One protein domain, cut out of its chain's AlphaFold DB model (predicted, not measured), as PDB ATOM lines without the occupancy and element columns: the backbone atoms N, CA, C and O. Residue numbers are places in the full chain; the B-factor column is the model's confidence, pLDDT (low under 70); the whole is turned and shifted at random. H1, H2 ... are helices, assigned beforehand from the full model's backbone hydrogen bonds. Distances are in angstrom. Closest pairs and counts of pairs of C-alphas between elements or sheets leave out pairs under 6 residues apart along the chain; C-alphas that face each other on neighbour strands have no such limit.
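Overview. This is residues 168 to 223 of the 472 residues of the protein "HEPN_LA2681 domain-containing protein" of Listeria monocytogenes (UniProt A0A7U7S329). One long helix, H2, makes the length of a rod, and a shorter helix, H1, packs slantwise across its first half, so that the two form a helical hairpin. The chain loops out between them, where residues 184 to 189 stick out, and after H2 the last residues fold back toward the beginning of H1. The printed part has 56 residues with two named helices, H1 then H2, and no named strand; the class is all helix. It is loose, with a radius of gyration of the C-alphas of 13.1 A, and spans 42 by 17 by 12 A.

Along the chain. H2, residues 190 to 212, is 32.4 A long, from C-alpha 190 at (-13.347, 2.913, -53.263) to C-alpha 212 at (-39.630, 8.430, -35.105). H1, residues 168 to 179, is 15.9 A long and begins with C-alpha 168 at (-24.674, 14.471, -32.840).

Arrangement. H2 touches H1 with residues 193 to 201 alone, and H1 touches H2 with residues 175 to 179 alone. Their closest C-alphas, of Tyr 178 and Met 197, are 5.3 A apart. The helices run opposite ways at a steep tilt of 42 degrees. In H1 and H2 every O i to N i+4 pair is within hydrogen-bond range.

Size, cuts and confidence. The C-alphas farthest apart, of Glu 187 and Gly 214, are 42.5 A apart. The link from H1 to H2, 10 residues, is short. The printed part has no cut. Mean pLDDT of the printed part is 89.9; Pro 217 is under 70.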
ATOM      1  N   ASP A 168     -23.847  14.461 -31.640       90.38
ATOM      2  CA  ASP A 168     -24.674  14.471 -32.840       90.38
ATOM      3  C   ASP A 168     -24.183  15.491 -33.878       90.38
ATOM      4  O   ASP A 168     -24.170  15.156 -35.062       90.38
ATOM      5  N   LYS A 169     -23.673  16.665 -33.468       93.56
ATOM      6  CA  LYS A 169     -23.041  17.625 -34.394       93.56
ATOM      7  C   LYS A 169     -21.812  17.039 -35.079       93.56
ATOM      8  O   LYS A 169     -21.700  17.106 -36.303       93.56
ATOM      9  N   VAL A 170     -20.920  16.419 -34.303       93.00
ATOM     10  CA  VAL A 170     -19.716  15.759 -34.838       93.00
ATOM     11  C   VAL A 170     -20.100  14.612 -35.773       93.00
ATOM     12  O   VAL A 170     -19.546  14.492 -36.864       93.00
ATOM     13  N   PHE A 171     -21.069  13.781 -35.372       92.31
ATOM     14  CA  PHE A 171     -21.571  12.688 -36.201       92.31
ATOM     15  C   PHE A 171     -22.157  13.193 -37.520       92.31
ATOM     16  O   PHE A 171     -21.808  12.669 -38.575       92.31
ATOM     17  N   ASN A 172     -23.034  14.200 -37.469       94.00
ATOM     18  CA  ASN A 172     -23.669  14.760 -38.658       94.00
ATOM     19  C   ASN A 172     -22.623  15.359 -39.606       94.00
ATOM     20  O   ASN A 172     -22.694  15.105 -40.803       94.00
ATOM     21  N   TYR A 173     -21.612  16.054 -39.077       94.38
ATOM     22  CA  TYR A 173     -20.519  16.588 -39.887       94.38
ATOM     23  C   TYR A 173     -19.720  15.488 -40.601       94.38
ATOM     24  O   TYR A 173     -19.539  15.546 -41.813       94.38
ATOM     25  N   ILE A 174     -19.290  14.444 -39.885       93.62
ATOM     26  CA  ILE A 174     -18.517  13.344 -40.491       93.62
ATOM     27  C   ILE A 174     -19.368  12.546 -41.484       93.62
ATOM     28  O   ILE A 174     -18.877  12.131 -42.533       93.62
ATOM     29  N   HIS A 175     -20.654  12.351 -41.186       93.62
ATOM     30  CA  HIS A 175     -21.592  11.773 -42.141       93.62
ATOM     31  C   HIS A 175     -21.621  12.585 -43.441       93.62
ATOM     32  O   HIS A 175     -21.521  12.007 -44.521       93.62
ATOM     33  N   ASP A 176     -21.771  13.908 -43.347       93.25
ATOM     34  CA  ASP A 176     -21.886  14.779 -44.517       93.25
ATOM     35  C   ASP A 176     -20.573  14.840 -45.312       93.25
ATOM     36  O   ASP A 176     -20.601  14.863 -46.541       93.25
ATOM     37  N   GLU A 177     -19.426  14.747 -44.633       93.06
ATOM     38  CA  GLU A 177     -18.115  14.584 -45.267       93.06
ATOM     39  C   GLU A 177     -18.029  13.310 -46.114       93.06
ATOM     40  O   GLU A 177     -17.603  13.376 -47.267       93.06
ATOM     41  N   TYR A 178     -18.479  12.166 -45.586       94.00
ATOM     42  CA  TYR A 178     -18.548  10.923 -46.362       94.00
ATOM     43  C   TYR A 178     -19.568  10.994 -47.496       94.00
ATOM     44  O   TYR A 178     -19.328  10.460 -48.575       94.00
ATOM     45  N   TRP A 179     -20.708  11.643 -47.262       93.06
ATOM     46  CA  TRP A 179     -21.782  11.753 -48.246       93.06
ATOM     47  C   TRP A 179     -21.428  12.667 -49.426       93.06
ATOM     48  O   TRP A 179     -22.001  12.535 -50.504       93.06
ATOM     49  N   ALA A 180     -20.476  13.581 -49.235       93.38
ATOM     50  CA  ALA A 180     -19.958  14.458 -50.280       93.38
ATOM     51  C   ALA A 180     -18.923  13.785 -51.203       93.38
ATOM     52  O   ALA A 180     -18.453  14.424 -52.142       93.38
ATOM     53  N   ILE A 181     -18.534  12.532 -50.943       94.31
ATOM     54  CA  ILE A 181     -17.562  11.802 -51.766       94.31
ATOM     55  C   ILE A 181     -18.243  11.309 -53.045       94.31
ATOM     56  O   ILE A 181     -19.189  10.519 -52.992       94.31
ATOM     57  N   ASP A 182     -17.705  11.691 -54.202       94.12
ATOM     58  CA  ASP A 182     -18.022  11.022 -55.460       94.12
ATOM     59  C   ASP A 182     -17.132   9.783 -55.612       94.12
ATOM     60  O   ASP A 182     -15.931   9.891 -55.871       94.12
ATOM     61  N   ILE A 183     -17.726   8.601 -55.423       92.25
ATOM     62  CA  ILE A 183     -17.033   7.308 -55.524       92.25
ATOM     63  C   ILE A 183     -16.519   7.048 -56.949       92.25
ATOM     64  O   ILE A 183     -15.558   6.300 -57.109       92.25
ATOM     65  N   SER A 184     -17.141   7.634 -57.979       90.25
ATOM     66  CA  SER A 184     -16.744   7.414 -59.376       90.25
ATOM     67  C   SER A 184     -15.477   8.171 -59.784       90.25
ATOM     68  O   SER A 184     -14.824   7.769 -60.742       90.25
ATOM     69  N   GLU A 185     -15.106   9.194 -59.013       88.94
ATOM     70  CA  GLU A 185     -13.922  10.042 -59.211       88.94
ATOM     71  C   GLU A 185     -12.728   9.607 -58.335       88.94
ATOM     72  O   GLU A 185     -11.717  10.303 -58.237       88.94
ATOM     73  N   LEU A 186     -12.839   8.474 -57.635       88.69
ATOM     74  CA  LEU A 186     -11.753   7.942 -56.815       88.69
ATOM     75  C   LEU A 186     -10.732   7.192 -57.670       88.69
ATOM     76  O   LEU A 186     -11.076   6.340 -58.481       88.69
ATOM     77  N   GLU A 187      -9.456   7.459 -57.413       84.06
ATOM     78  CA  GLU A 187      -8.344   6.731 -58.035       84.06
ATOM     79  C   GLU A 187      -8.082   5.379 -57.366       84.06
ATOM     80  O   GLU A 187      -7.576   4.455 -58.001       84.06
ATOM     81  N   ASN A 188      -8.371   5.285 -56.066       84.19
ATOM     82  CA  ASN A 188      -8.229   4.085 -55.252       84.19
ATOM     83  C   ASN A 188      -9.059   4.199 -53.958       84.19
ATOM     84  O   ASN A 188      -9.645   5.238 -53.648       84.19
ATOM     85  N   GLY A 189      -9.113   3.112 -53.182       83.12
ATOM     86  CA  GLY A 189      -9.747   3.112 -51.860       83.12
ATOM     87  C   GLY A 189     -11.280   3.108 -51.890       83.12
ATOM     88  O   GLY A 189     -11.918   3.278 -50.851       83.12
ATOM     89  N   GLU A 190     -11.899   2.842 -53.041       91.38
ATOM     90  CA  GLU A 190     -13.347   2.913 -53.263       91.38
ATOM     91  C   GLU A 190     -14.102   2.017 -52.288       91.38
ATOM     92  O   GLU A 190     -15.080   2.430 -51.665       91.38
ATOM     93  N   ARG A 191     -13.608   0.789 -52.083       89.62
ATOM     94  CA  ARG A 191     -14.200  -0.146 -51.122       89.62
ATOM     95  C   ARG A 191     -14.149   0.393 -49.693       89.62
ATOM     96  O   ARG A 191     -15.106   0.178 -48.948       89.62
ATOM     97  N   LEU A 192     -13.053   1.043 -49.302       87.56
ATOM     98  CA  LEU A 192     -12.876   1.593 -47.959       87.56
ATOM     99  C   LEU A 192     -13.882   2.724 -47.721       87.56
ATOM    100  O   LEU A 192     -14.684   2.635 -46.790       87.56
ATOM    101  N   PHE A 193     -13.907   3.728 -48.600       91.00
ATOM    102  CA  PHE A 193     -14.811   4.871 -48.457       91.00
ATOM    103  C   PHE A 193     -16.280   4.477 -48.596       91.00
ATOM    104  O   PHE A 193     -17.095   4.903 -47.780       91.00
ATOM    105  N   LEU A 194     -16.622   3.585 -49.532       92.31
ATOM    106  CA  LEU A 194     -17.982   3.055 -49.658       92.31
ATOM    107  C   LEU A 194     -18.424   2.323 -48.383       92.31
ATOM    108  O   LEU A 194     -19.562   2.480 -47.946       92.31
ATOM    109  N   THR A 195     -17.532   1.547 -47.759       92.19
ATOM    110  CA  THR A 195     -17.836   0.852 -46.498       92.19
ATOM    111  C   THR A 195     -18.130   1.849 -45.377       92.19
ATOM    112  O   THR A 195     -19.143   1.706 -44.688       92.19
ATOM    113  N   SER A 196     -17.291   2.876 -45.208       91.19
ATOM    114  CA  SER A 196     -17.505   3.917 -44.195       91.19
ATOM    115  C   SER A 196     -18.771   4.731 -44.457       91.19
ATOM    116  O   SER A 196     -19.571   4.918 -43.539       91.19
ATOM    117  N   MET A 197     -19.012   5.139 -45.705       93.69
ATOM    118  CA  MET A 197     -20.215   5.872 -46.103       93.69
ATOM    119  C   MET A 197     -21.486   5.071 -45.790       93.69
ATOM    120  O   MET A 197     -22.396   5.582 -45.138       93.69
ATOM    121  N   LEU A 198     -21.534   3.786 -46.169       94.31
ATOM    122  CA  LEU A 198     -22.673   2.909 -45.873       94.31
ATOM    123  C   LEU A 198     -22.861   2.679 -44.368       94.31
ATOM    124  O   LEU A 198     -24.002   2.589 -43.905       94.31
ATOM    125  N   ARG A 199     -21.769   2.593 -43.596       92.81
ATOM    126  CA  ARG A 199     -21.823   2.498 -42.130       92.81
ATOM    127  C   ARG A 199     -22.500   3.734 -41.534       92.81
ATOM    128  O   ARG A 199     -23.465   3.577 -40.789       92.81
ATOM    129  N   TYR A 200     -22.042   4.935 -41.883       92.44
ATOM    130  CA  TYR A 200     -22.606   6.187 -41.366       92.44
ATOM    131  C   TYR A 200     -24.054   6.410 -41.813       92.44
ATOM    132  O   TYR A 200     -24.888   6.787 -40.990       92.44
ATOM    133  N   ASP A 201     -24.388   6.106 -43.067       94.12
ATOM    134  CA  ASP A 201     -25.765   6.180 -43.572       94.12
ATOM    135  C   ASP A 201     -26.694   5.196 -42.830       94.12
ATOM    136  O   ASP A 201     -27.796   5.552 -42.405       94.12
ATOM    137  N   THR A 202     -26.228   3.968 -42.578       94.75
ATOM    138  CA  THR A 202     -26.980   2.969 -41.797       94.75
ATOM    139  C   THR A 202     -27.208   3.432 -40.357       94.75
ATOM    140  O   THR A 202     -28.327   3.321 -39.847       94.75
ATOM    141  N   LEU A 203     -26.178   3.983 -39.706       92.19
ATOM    142  CA  LEU A 203     -26.288   4.542 -38.356       92.19
ATOM    143  C   LEU A 203     -27.279   5.710 -38.320       92.19
ATOM    144  O   LEU A 203     -28.199   5.700 -37.502       92.19
ATOM    145  N   LYS A 204     -27.173   6.659 -39.260       92.44
ATOM    146  CA  LYS A 204     -28.086   7.807 -39.361       92.44
ATOM    147  C   LYS A 204     -29.534   7.348 -39.531       92.44
ATOM    148  O   LYS A 204     -30.417   7.811 -38.810       92.44
ATOM    149  N   LYS A 205     -29.791   6.365 -40.402       93.12
ATOM    150  CA  LYS A 205     -31.120   5.742 -40.569       93.12
ATOM    151  C   LYS A 205     -31.637   5.091 -39.284       93.12
ATOM    152  O   LYS A 205     -32.821   5.227 -38.975       93.12
ATOM    153  N   SER A 206     -30.774   4.410 -38.529       91.38
ATOM    154  CA  SER A 206     -31.133   3.807 -37.239       91.38
ATOM    155  C   SER A 206     -31.530   4.859 -36.195       91.38
ATOM    156  O   SER A 206     -32.549   4.698 -35.515       91.38
ATOM    157  N   TYR A 207     -30.780   5.961 -36.101       91.06
ATOM    158  CA  TYR A 207     -31.119   7.069 -35.205       91.06
ATOM    159  C   TYR A 207     -32.447   7.728 -35.591       91.06
ATOM    160  O   TYR A 207     -33.327   7.890 -34.746       91.06
ATOM    161  N   LEU A 208     -32.660   8.004 -36.881       91.38
ATOM    162  CA  LEU A 208     -33.924   8.557 -37.383       91.38
ATOM    163  C   LEU A 208     -35.120   7.630 -37.107       91.38
ATOM    164  O   LEU A 208     -36.192   8.099 -36.719       91.38
ATOM    165  N   ALA A 209     -34.949   6.314 -37.261       91.81
ATOM    166  CA  ALA A 209     -35.992   5.339 -36.947       91.81
ATOM    167  C   ALA A 209     -36.311   5.293 -35.443       91.81
ATOM    168  O   ALA A 209     -37.483   5.196 -35.067       91.81
ATOM    169  N   SER A 210     -35.294   5.386 -34.583       89.69
ATOM    170  CA  SER A 210     -35.464   5.464 -33.126       89.69
ATOM    171  C   SER A 210     -36.166   6.757 -32.704       89.69
ATOM    172  O   SER A 210     -37.095   6.710 -31.895       89.69
ATOM    173  N   LEU A 211     -35.798   7.893 -33.305       88.69
ATOM    174  CA  LEU A 211     -36.432   9.194 -33.084       88.69
ATOM    175  C   LEU A 211     -37.914   9.175 -33.490       88.69
ATOM    176  O   LEU A 211     -38.770   9.599 -32.716       88.69
ATOM    177  N   ALA A 212     -38.245   8.595 -34.650       88.75
ATOM    178  CA  ALA A 212     -39.630   8.430 -35.105       88.75
ATOM    179  C   ALA A 212     -40.479   7.546 -34.168       88.75
ATOM    180  O   ALA A 212     -41.699   7.685 -34.113       88.75
ATOM    181  N   GLN A 213     -39.841   6.646 -33.412       89.25
ATOM    182  CA  GLN A 213     -40.479   5.822 -32.380       89.25
ATOM    183  C   GLN A 213     -40.503   6.494 -30.994       89.25
ATOM    184  O   GLN A 213     -40.987   5.880 -30.042       89.25
ATOM    185  N   GLY A 214     -39.967   7.713 -30.858       84.06
ATOM    186  CA  GLY A 214     -39.851   8.437 -29.588       84.06
ATOM    187  C   GLY A 214     -38.828   7.840 -28.614       84.06
ATOM    188  O   GLY A 214     -38.970   8.018 -27.407       84.06
ATOM    189  N   LYS A 215     -37.840   7.080 -29.112       77.81
ATOM    190  CA  LYS A 215     -36.892   6.300 -28.294       77.81
ATOM    191  C   LYS A 215     -35.512   6.932 -28.124       77.81
ATOM    192  O   LYS A 215     -34.759   6.452 -27.283       77.81
ATOM    193  N   ASP A 216     -35.183   7.972 -28.886       71.56
ATOM    194  CA  ASP A 216     -33.873   8.622 -28.828       71.56
ATOM    195  C   ASP A 216     -34.010  10.104 -28.439       71.56
ATOM    196  O   ASP A 216     -34.397  10.920 -29.275       71.56
ATOM    197  N   PRO A 217     -33.761  10.459 -27.167       66.69
ATOM    198  CA  PRO A 217     -33.780  11.845 -26.722       66.69
ATOM    199  C   PRO A 217     -32.451  12.589 -26.952       66.69
ATOM    200  O   PRO A 217     -32.401  13.773 -26.632       66.69
ATOM    201  N   GLN A 218     -31.384  11.930 -27.430       78.81
ATOM    202  CA  GLN A 218     -30.033  12.515 -27.489       78.81
ATOM    203  C   GLN A 218     -29.547  12.838 -28.908       78.81
ATOM    204  O   GLN A 218     -28.701  13.715 -29.050       78.81
ATOM    205  N   TYR A 219     -30.073  12.189 -29.952       87.75
ATOM    206  CA  TYR A 219     -29.723  12.507 -31.342       87.75
ATOM    207  C   TYR A 219     -30.670  13.533 -31.981       87.75
ATOM    208  O   TYR A 219     -31.889  13.342 -31.992       87.75
ATOM    209  N   SER A 220     -30.112  14.564 -32.625       89.69
ATOM    210  CA  SER A 220     -30.858  15.469 -33.502       89.69
ATOM    211  C   SER A 220     -30.216  15.575 -34.898       89.69
ATOM    212  O   SER A 220     -29.067  15.998 -35.029       89.69
ATOM    213  N   PRO A 221     -30.953  15.271 -35.987       88.44
ATOM    214  CA  PRO A 221     -30.438  15.412 -37.354       88.44
ATOM    215  C   PRO A 221     -30.307  16.871 -37.815       88.44
ATOM    216  O   PRO A 221     -29.713  17.126 -38.857       88.44
ATOM    217  N   LEU A 222     -30.894  17.817 -37.075       89.62
ATOM    218  CA  LEU A 222     -30.807  19.254 -37.350       89.62
ATOM    219  C   LEU A 222     -29.710  19.937 -36.526       89.62
ATOM    220  O   LEU A 222     -29.491  21.134 -36.687       89.62
ATOM    221  N   ASN A 223     -29.049  19.198 -35.632       92.62
ATOM    222  CA  ASN A 223     -27.940  19.723 -34.859       92.62
ATOM    223  C   ASN A 223     -26.675  19.644 -35.716       92.62
ATOM    224  O   ASN A 223     -26.072  18.580 -35.865       92.62
TER     225      ASN A 223